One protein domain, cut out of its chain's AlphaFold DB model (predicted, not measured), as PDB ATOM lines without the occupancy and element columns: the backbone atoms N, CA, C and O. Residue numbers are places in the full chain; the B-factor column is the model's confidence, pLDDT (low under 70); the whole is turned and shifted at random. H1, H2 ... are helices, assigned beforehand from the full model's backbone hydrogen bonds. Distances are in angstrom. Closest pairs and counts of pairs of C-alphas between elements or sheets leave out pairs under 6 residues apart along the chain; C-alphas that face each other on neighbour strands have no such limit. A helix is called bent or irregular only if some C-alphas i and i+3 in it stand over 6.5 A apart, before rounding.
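Overview. This is residues 116 to 182 of the 318 residues of an uncharacterized protein of Galerina marginata (strain CBS 339.88) (UniProt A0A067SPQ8). What does the model look like? It is a long helical hairpin: two long helices, H1 and H2, run side by side in opposite ways and are joined by a tight turn, and beyond the far end of H2 a short loop folds back to the small helix H3, which packs on residues 118 to 119 of H1. How is it made up? The printed part has 67 residues with three named helices, H1, H2 and H3 in that order along the chain, and no named strand; the class is all helix. How large is its outline? The C-alphas span 47 by 20 by 12 A, a rod, and the whole is loose, with a radius of gyration of the C-alphas of 14.7 A.

Along the chain. Where is the longest helix? H2 holds residues 143 to 169 and measures 38.4 A from first to last C-alpha; its C-alpha 143 stands at (90.121, 153.536, 134.207), and its C-alpha 169 stands at (114.886, 124.236, 132.027). It is neither bent nor irregular, but only just: C-alphas 154 and 157 are 6.5 A apart. Where are the other two? H1 holds residues 118 to 139, 31.3 A long, and its C-alpha 118 stands at (110.601, 131.824, 121.261). H3 holds residues 176 to 179, 5.4 A long, and its C-alpha 179 stands at (112.539, 126.554, 123.948).

Arrangement. How does H2 stand to H1? They touch, with the C-alphas of Lys 134 and Ala 146 the closest at 4.9 A, and form a helical hairpin. Their lines stand at a shallow tilt of 7 degrees and they run opposite ways. H2 has a kink of 28 degrees near residue 160. Where is H3? H1 touches H3 with residues 118 to 119 alone, and the closest C-alphas are those of Thr 118 and Phe 178, 5.3 A apart. H2 and H3 are close but not clearly touching, with the C-alphas of Glu 168 and Phe 179 the closest at 5.8 A. What do the helix backbones show? In H1 every O i to N i+4 pair is within hydrogen-bond range, and in H2 18 of 23 are. H3, with four residues, is too short for such a pair.

Size, cuts and confidence. How far does the printed part reach? The two C-alphas farthest apart are those of Gly 141 and Arg 172, at 47.1 A, while those of Ile 116 and Asp 182, the first and last printed, are 5.9 A apart. Is there a cut or a long link? The printed part has no cut; the link from H1 to H2 is tight, the link from H2 to H3 is short, and no link is long. Where is confidence low? The mean pLDDT of the printed part is 88.9, and residues 171 to 173 are under 70.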
ATOM      1  N   ILE A 116     118.118 133.636 122.693       87.12
ATOM      2  CA  ILE A 116     116.830 134.293 122.453       87.12
ATOM      3  C   ILE A 116     115.838 133.205 122.031       87.12
ATOM      4  O   ILE A 116     115.762 132.830 120.859       87.12
ATOM      5  N   THR A 117     115.119 132.665 123.013       91.19
ATOM      6  CA  THR A 117     114.120 131.604 122.825       91.19
ATOM      7  C   THR A 117     112.778 132.188 122.371       91.19
ATOM      8  O   THR A 117     112.476 133.360 122.623       91.19
ATOM      9  N   THR A 118     111.945 131.385 121.696       89.50
ATOM     10  CA  THR A 118     110.601 131.824 121.261       89.50
ATOM     11  C   THR A 118     109.742 132.207 122.466       89.50
ATOM     12  O   THR A 118     109.016 133.196 122.415       89.50
ATOM     13  N   TYR A 119     109.896 131.476 123.574       91.88
ATOM     14  CA  TYR A 119     109.293 131.796 124.865       91.88
ATOM     15  C   TYR A 119     109.620 133.224 125.324       91.88
ATOM     16  O   TYR A 119     108.709 134.011 125.568       91.88
ATOM     17  N   ARG A 120     110.904 133.601 125.366       91.44
ATOM     18  CA  ARG A 120     111.328 134.945 125.802       91.44
ATOM     19  C   ARG A 120     110.763 136.045 124.909       91.44
ATOM     20  O   ARG A 120     110.315 137.073 125.412       91.44
ATOM     21  N   VAL A 121     110.730 135.811 123.595       89.06
ATOM     22  CA  VAL A 121     110.101 136.728 122.631       89.06
ATOM     23  C   VAL A 121     108.606 136.867 122.914       89.06
ATOM     24  O   VAL A 121     108.100 137.987 122.937       89.06
ATOM     25  N   LEU A 122     107.911 135.758 123.176       91.44
ATOM     26  CA  LEU A 122     106.486 135.749 123.496       91.44
ATOM     27  C   LEU A 122     106.202 136.551 124.771       91.44
ATOM     28  O   LEU A 122     105.374 137.461 124.733       91.44
ATOM     29  N   VAL A 123     106.936 136.291 125.857       92.62
ATOM     30  CA  VAL A 123     106.801 137.020 127.130       92.62
ATOM     31  C   VAL A 123     107.024 138.520 126.925       92.62
ATOM     32  O   VAL A 123     106.171 139.325 127.294       92.62
ATOM     33  N   CYS A 124     108.115 138.912 126.258       91.75
ATOM     34  CA  CYS A 124     108.400 140.321 125.971       91.75
ATOM     35  C   CYS A 124     107.308 140.970 125.105       91.75
ATOM     36  O   CYS A 124     106.842 142.065 125.413       91.75
ATOM     37  N   SER A 125     106.866 140.292 124.041       87.56
ATOM     38  CA  SER A 125     105.814 140.807 123.156       87.56
ATOM     39  C   SER A 125     104.477 140.986 123.880       87.56
ATOM     40  O   SER A 125     103.762 141.958 123.625       87.56
ATOM     41  N   SER A 126     104.165 140.100 124.830       92.69
ATOM     42  CA  SER A 126     102.975 140.194 125.666       92.69
ATOM     43  C   SER A 126     103.042 141.424 126.568       92.69
ATOM     44  O   SER A 126     102.140 142.259 126.516       92.69
ATOM     45  N   VAL A 127     104.149 141.612 127.296       92.25
ATOM     46  CA  VAL A 127     104.359 142.790 128.158       92.25
ATOM     47  C   VAL A 127     104.216 144.092 127.363       92.25
ATOM     48  O   VAL A 127     103.525 145.005 127.809       92.25
ATOM     49  N   ILE A 128     104.797 144.164 126.161       88.12
ATOM     50  CA  ILE A 128     104.669 145.334 125.279       88.12
ATOM     51  C   ILE A 128     103.205 145.564 124.882       88.12
ATOM     52  O   ILE A 128     102.691 146.671 125.028       88.12
ATOM     53  N   THR A 129     102.516 144.524 124.406       88.31
ATOM     54  CA  THR A 129     101.133 144.631 123.912       88.31
ATOM     55  C   THR A 129     100.172 145.059 125.020       88.31
ATOM     56  O   THR A 129      99.371 145.980 124.834       88.31
ATOM     57  N   PHE A 130     100.267 144.441 126.199       91.12
ATOM     58  CA  PHE A 130      99.440 144.811 127.345       91.12
ATOM     59  C   PHE A 130      99.817 146.187 127.908       91.12
ATOM     60  O   PHE A 130      98.921 146.951 128.260       91.12
ATOM     61  N   GLY A 131     101.102 146.552 127.922       91.06
ATOM     62  CA  GLY A 131     101.562 147.885 128.322       91.06
ATOM     63  C   GLY A 131     101.001 148.995 127.430       91.06
ATOM     64  O   GLY A 131     100.452 149.974 127.935       91.06
ATOM     65  N   ILE A 132     101.054 148.815 126.105       88.25
ATOM     66  CA  ILE A 132     100.456 149.748 125.134       88.25
ATOM     67  C   ILE A 132      98.939 149.821 125.324       88.25
ATOM     68  O   ILE A 132      98.369 150.914 125.340       88.25
ATOM     69  N   SER A 133      98.282 148.673 125.507       91.44
ATOM     70  CA  SER A 133      96.832 148.614 125.718       91.44
ATOM     71  C   SER A 133      96.436 149.372 126.987       91.44
ATOM     72  O   SER A 133      95.561 150.235 126.939       91.44
ATOM     73  N   LYS A 134      97.140 149.141 128.102       90.38
ATOM     74  CA  LYS A 134      96.950 149.856 129.372       90.38
ATOM     75  C   LYS A 134      97.125 151.363 129.201       90.38
ATOM     76  O   LYS A 134      96.261 152.121 129.634       90.38
ATOM     77  N   ALA A 135      98.207 151.796 128.553       90.25
ATOM     78  CA  ALA A 135      98.463 153.212 128.299       90.25
ATOM     79  C   ALA A 135      97.348 153.848 127.453       90.25
ATOM     80  O   ALA A 135      96.881 154.940 127.766       90.25
ATOM     81  N   THR A 136      96.867 153.132 126.434       91.50
ATOM     82  CA  THR A 136      95.776 153.584 125.559       91.50
ATOM     83  C   THR A 136      94.468 153.745 126.333       91.50
ATOM     84  O   THR A 136      93.841 154.800 126.258       91.50
ATOM     85  N   PHE A 137      94.063 152.748 127.128       93.38
ATOM     86  CA  PHE A 137      92.846 152.851 127.942       93.38
ATOM     87  C   PHE A 137      92.959 153.918 129.031       93.38
ATOM     88  O   PHE A 137      91.991 154.637 129.271       93.38
ATOM     89  N   GLY A 138      94.140 154.069 129.637       92.88
ATOM     90  CA  GLY A 138      94.418 155.145 130.584       92.88
ATOM     91  C   GLY A 138      94.266 156.525 129.944       92.88
ATOM     92  O   GLY A 138      93.586 157.383 130.499       92.88
ATOM     93  N   TYR A 139      94.823 156.716 128.744       93.56
ATOM     94  CA  TYR A 139      94.722 157.977 128.005       93.56
ATOM     95  C   TYR A 139      93.282 158.313 127.594       93.56
ATOM     96  O   TYR A 139      92.869 159.466 127.655       93.56
ATOM     97  N   LEU A 140      92.493 157.306 127.213       95.06
ATOM     98  CA  LEU A 140      91.084 157.475 126.843       95.06
ATOM     99  C   LEU A 140      90.140 157.639 128.051       95.06
ATOM    100  O   LEU A 140      88.936 157.779 127.862       95.06
ATOM    101  N   GLY A 141      90.655 157.611 129.286       93.94
ATOM    102  CA  GLY A 141      89.850 157.753 130.504       93.94
ATOM    103  C   GLY A 141      89.091 156.489 130.924       93.94
ATOM    104  O   GLY A 141      88.287 156.533 131.853       93.94
ATOM    105  N   PHE A 142      89.356 155.340 130.295       94.38
ATOM    106  CA  PHE A 142      88.748 154.054 130.644       94.38
ATOM    107  C   PHE A 142      89.492 153.386 131.811       94.38
ATOM    108  O   PHE A 142      90.125 152.338 131.653       94.38
ATOM    109  N   SER A 143      89.409 153.991 133.001       90.06
ATOM    110  CA  SER A 143      90.121 153.536 134.207       90.06
ATOM    111  C   SER A 143      89.828 152.074 134.558       90.06
ATOM    112  O   SER A 143      90.755 151.305 134.798       90.06
ATOM    113  N   THR A 144      88.564 151.649 134.490       90.81
ATOM    114  CA  THR A 144      88.163 150.261 134.770       90.81
ATOM    115  C   THR A 144      88.816 149.265 133.809       90.81
ATOM    116  O   THR A 144      89.331 148.240 134.249       90.81
ATOM    117  N   ALA A 145      88.841 149.561 132.505       92.12
ATOM    118  CA  ALA A 145      89.457 148.683 131.508       92.12
ATOM    119  C   ALA A 145      90.980 148.589 131.701       92.12
ATOM    120  O   ALA A 145      91.549 147.502 131.604       92.12
ATOM    121  N   ALA A 146      91.630 149.708 132.034       90.44
ATOM    122  CA  ALA A 146      93.055 149.733 132.345       90.44
ATOM    123  C   ALA A 146      93.389 148.876 133.581       90.44
ATOM    124  O   ALA A 146      94.355 148.115 133.540       90.44
ATOM    125  N   THR A 147      92.572 148.938 134.640       89.00
ATOM    126  CA  THR A 147      92.727 148.087 135.836       89.00
ATOM    127  C   THR A 147      92.531 146.606 135.512       89.00
ATOM    128  O   THR A 147      93.321 145.775 135.953       89.00
ATOM    129  N   TRP A 148      91.528 146.260 134.698       92.25
ATOM    130  CA  TRP A 148      91.309 144.877 134.258       92.25
ATOM    131  C   TRP A 148      92.479 144.325 133.448       92.25
ATOM    132  O   TRP A 148      92.870 143.178 133.643       92.25
ATOM    133  N   ILE A 149      93.058 145.134 132.563       92.31
ATOM    134  CA  ILE A 149      94.255 144.754 131.809       92.31
ATOM    135  C   ILE A 149      95.449 144.539 132.732       92.31
ATOM    136  O   ILE A 149      96.183 143.573 132.543       92.31
ATOM    137  N   ASP A 150      95.626 145.404 133.729       89.75
ATOM    138  CA  ASP A 150      96.700 145.269 134.711       89.75
ATOM    139  C   ASP A 150      96.565 143.968 135.507       89.75
ATOM    140  O   ASP A 150      97.537 143.239 135.678       89.75
ATOM    141  N   TRP A 151      95.340 143.630 135.917       92.88
ATOM    142  CA  TRP A 151      95.047 142.381 136.610       92.88
ATOM    143  C   TRP A 151      95.235 141.148 135.716       92.88
ATOM    144  O   TRP A 151      95.904 140.194 136.109       92.88
ATOM    145  N   MET A 152      94.696 141.166 134.492       92.88
ATOM    146  CA  MET A 152      94.831 140.059 133.538       92.88
ATOM    147  C   MET A 152      96.292 139.798 133.174       92.88
ATOM    148  O   MET A 152      96.719 138.643 133.149       92.88
ATOM    149  N   LEU A 153      97.070 140.852 132.912       91.25
ATOM    150  CA  LEU A 153      98.500 140.721 132.660       91.25
ATOM    151  C   LEU A 153      99.216 140.222 133.920       91.25
ATOM    152  O   LEU A 153      99.941 139.233 133.857       91.25
ATOM    153  N   GLY A 154      99.012 140.911 135.044       88.19
ATOM    154  CA  GLY A 154      99.763 140.723 136.281       88.19
ATOM    155  C   GLY A 154      99.467 139.423 137.022       88.19
ATOM    156  O   GLY A 154     100.342 138.951 137.741       88.19
ATOM    157  N   VAL A 155      98.283 138.831 136.833       92.56
ATOM    158  CA  VAL A 155      97.893 137.554 137.448       92.56
ATOM    159  C   VAL A 155      97.846 136.443 136.418       92.56
ATOM    160  O   VAL A 155      98.572 135.464 136.543       92.56
ATOM    161  N   VAL A 156      96.980 136.555 135.410       94.00
ATOM    162  CA  VAL A 156      96.675 135.421 134.528       94.00
ATOM    163  C   VAL A 156      97.841 135.150 133.583       94.00
ATOM    164  O   VAL A 156      98.348 134.030 133.529       94.00
ATOM    165  N   ALA A 157      98.300 136.173 132.859       93.44
ATOM    166  CA  ALA A 157      99.353 136.001 131.864       93.44
ATOM    167  C   ALA A 157     100.709 135.681 132.509       93.44
ATOM    168  O   ALA A 157     101.373 134.741 132.077       93.44
ATOM    169  N   THR A 158     101.106 136.401 133.563       93.31
ATOM    170  CA  THR A 158     102.333 136.113 134.332       93.31
ATOM    171  C   THR A 158     102.321 134.714 134.932       93.31
ATOM    172  O   THR A 158     103.335 134.037 134.829       93.31
ATOM    173  N   SER A 159     101.199 134.239 135.486       94.81
ATOM    174  CA  SER A 159     101.090 132.875 136.022       94.81
ATOM    175  C   SER A 159     101.293 131.830 134.926       94.81
ATOM    176  O   SER A 159     102.073 130.896 135.098       94.81
ATOM    177  N   ILE A 160     100.647 132.008 133.767       94.81
ATOM    178  CA  ILE A 160     100.820 131.113 132.615       94.81
ATOM    179  C   ILE A 160     102.272 131.142 132.128       94.81
ATOM    180  O   ILE A 160     102.870 130.090 131.910       94.81
ATOM    181  N   PHE A 161     102.864 132.329 131.975       95.19
ATOM    182  CA  PHE A 161     104.252 132.461 131.538       95.19
ATOM    183  C   PHE A 161     105.231 131.904 132.549       95.19
ATOM    184  O   PHE A 161     106.208 131.297 132.132       95.19
ATOM    185  N   TYR A 162     104.976 132.069 133.840       93.94
ATOM    186  CA  TYR A 162     105.789 131.493 134.894       93.94
ATOM    187  C   TYR A 162     105.769 129.969 134.807       93.94
ATOM    188  O   TYR A 162     106.828 129.359 134.678       93.94
ATOM    189  N   CYS A 163     104.578 129.362 134.737       93.19
ATOM    190  CA  CYS A 163     104.431 127.921 134.543       93.19
ATOM    191  C   CYS A 163     105.158 127.441 133.281       93.19
ATOM    192  O   CYS A 163     105.898 126.469 133.348       93.19
ATOM    193  N   LEU A 164     105.006 128.136 132.147       92.75
ATOM    194  CA  LEU A 164     105.728 127.819 130.908       92.75
ATOM    195  C   LEU A 164     107.248 127.993 131.044       92.75
ATOM    196  O   LEU A 164     108.001 127.227 130.452       92.75
ATOM    197  N   GLY A 165     107.702 128.976 131.819       92.12
ATOM    198  CA  GLY A 165     109.114 129.242 132.078       92.12
ATOM    199  C   GLY A 165     109.782 128.128 132.877       92.12
ATOM    200  O   GLY A 165     110.931 127.797 132.600       92.12
ATOM    201  N   LEU A 166     109.047 127.469 133.781       90.75
ATOM    202  CA  LEU A 166     109.546 126.283 134.487       90.75
ATOM    203  C   LEU A 166     109.922 125.149 133.517       90.75
ATOM    204  O   LEU A 166     110.885 124.425 133.768       90.75
ATOM    205  N   TYR A 167     109.234 125.040 132.375       89.94
ATOM    206  CA  TYR A 167     109.562 124.073 131.320       89.94
ATOM    207  C   TYR A 167     110.769 124.484 130.453       89.94
ATOM    208  O   TYR A 167     111.310 123.633 129.748       89.94
ATOM    209  N   GLU A 168     111.244 125.740 130.509       88.31
ATOM    210  CA  GLU A 168     112.433 126.183 129.750       88.31
ATOM    211  C   GLU A 168     113.688 125.396 130.179       88.31
ATOM    212  O   GLU A 168     114.551 125.107 129.348       88.31
ATOM    213  N   SER A 169     113.760 124.986 131.452       80.38
ATOM    214  CA  SER A 169     114.886 124.236 132.027       80.38
ATOM    215  C   SER A 169     114.974 122.772 131.559       80.38
ATOM    216  O   SER A 169     116.065 122.197 131.545       80.38
ATOM    217  N   SER A 170     113.870 122.165 131.104       74.06
ATOM    218  CA  SER A 170     113.839 120.767 130.651       74.06
ATOM    219  C   SER A 170     112.986 120.583 129.401       74.06
ATOM    220  O   SER A 170     111.906 119.995 129.375       74.06
ATOM    221  N   SER A 171     113.526 121.058 128.285       61.00
ATOM    222  CA  SER A 171     112.868 120.989 126.982       61.00
ATOM    223  C   SER A 171     112.913 119.603 126.316       61.00
ATOM    224  O   SER A 171     112.699 119.521 125.106       61.00
ATOM    225  N   ARG A 172     113.290 118.523 127.024       65.06
ATOM    226  CA  ARG A 172     113.561 117.224 126.372       65.06
ATOM    227  C   ARG A 172     112.308 116.583 125.773       65.06
ATOM    228  O   ARG A 172     112.430 115.982 124.713       65.06
ATOM    229  N   ASN A 173     111.133 116.794 126.371       67.31
ATOM    230  CA  ASN A 173     109.912 116.098 125.945       67.31
ATOM    231  C   ASN A 173     108.791 117.029 125.445       67.31
ATOM    232  O   ASN A 173     107.971 116.607 124.636       67.31
ATOM    233  N   LEU A 174     108.755 118.303 125.856       72.50
ATOM    234  CA  LEU A 174     107.663 119.223 125.513       72.50
ATOM    235  C   LEU A 174     108.182 120.408 124.682       72.50
ATOM    236  O   LEU A 174     108.855 121.302 125.185       72.50
ATOM    237  N   TRP A 175     107.868 120.393 123.382       83.94
ATOM    238  CA  TRP A 175     108.153 121.463 122.408       83.94
ATOM    239  C   TRP A 175     109.599 122.000 122.393       83.94
ATOM    240  O   TRP A 175     109.831 123.200 122.591       83.94
ATOM    241  N   PRO A 176     110.593 121.175 122.013       83.94
ATOM    242  CA  PRO A 176     111.968 121.642 121.850       83.94
ATOM    243  C   PRO A 176     112.067 122.808 120.856       83.94
ATOM    244  O   PRO A 176     112.868 123.715 121.060       83.94
ATOM    245  N   ALA A 177     111.224 122.867 119.822       84.69
ATOM    246  CA  ALA A 177     111.212 123.985 118.874       84.69
ATOM    247  C   ALA A 177     110.880 125.346 119.524       84.69
ATOM    248  O   ALA A 177     111.323 126.385 119.034       84.69
ATOM    249  N   PHE A 178     110.118 125.355 120.621       88.38
ATOM    250  CA  PHE A 178     109.723 126.579 121.316       88.38
ATOM    251  C   PHE A 178     110.843 127.106 122.229       88.38
ATOM    252  O   PHE A 178     111.133 128.307 122.217       88.38
ATOM    253  N   PHE A 179     111.519 126.205 122.951       88.12
ATOM    254  CA  PHE A 179     112.539 126.554 123.948       88.12
ATOM    255  C   PHE A 179     113.987 126.481 123.441       88.12
ATOM    256  O   PHE A 179     114.815 127.285 123.847       88.12
ATOM    257  N   SER A 180     114.319 125.547 122.547       83.00
ATOM    258  CA  SER A 180     115.714 125.290 122.145       83.00
ATOM    259  C   SER A 180     116.136 125.977 120.846       83.00
ATOM    260  O   SER A 180     117.326 126.224 120.647       83.00
ATOM    261  N   MET A 181     115.187 126.304 119.963       85.38
ATOM    262  CA  MET A 181     115.508 126.880 118.658       85.38
ATOM    263  C   MET A 181     115.915 128.348 118.810       85.38
ATOM    264  O   MET A 181     115.097 129.186 119.193       85.38
ATOM    265  N   ASP A 182     117.168 128.667 118.479       85.38
ATOM    266  CA  ASP A 182     117.646 130.049 118.468       85.38
ATOM    267  C   ASP A 182     116.925 130.836 117.363       85.38
ATOM    268  O   ASP A 182     117.057 130.561 116.166       85.38
TER     269      ASP A 182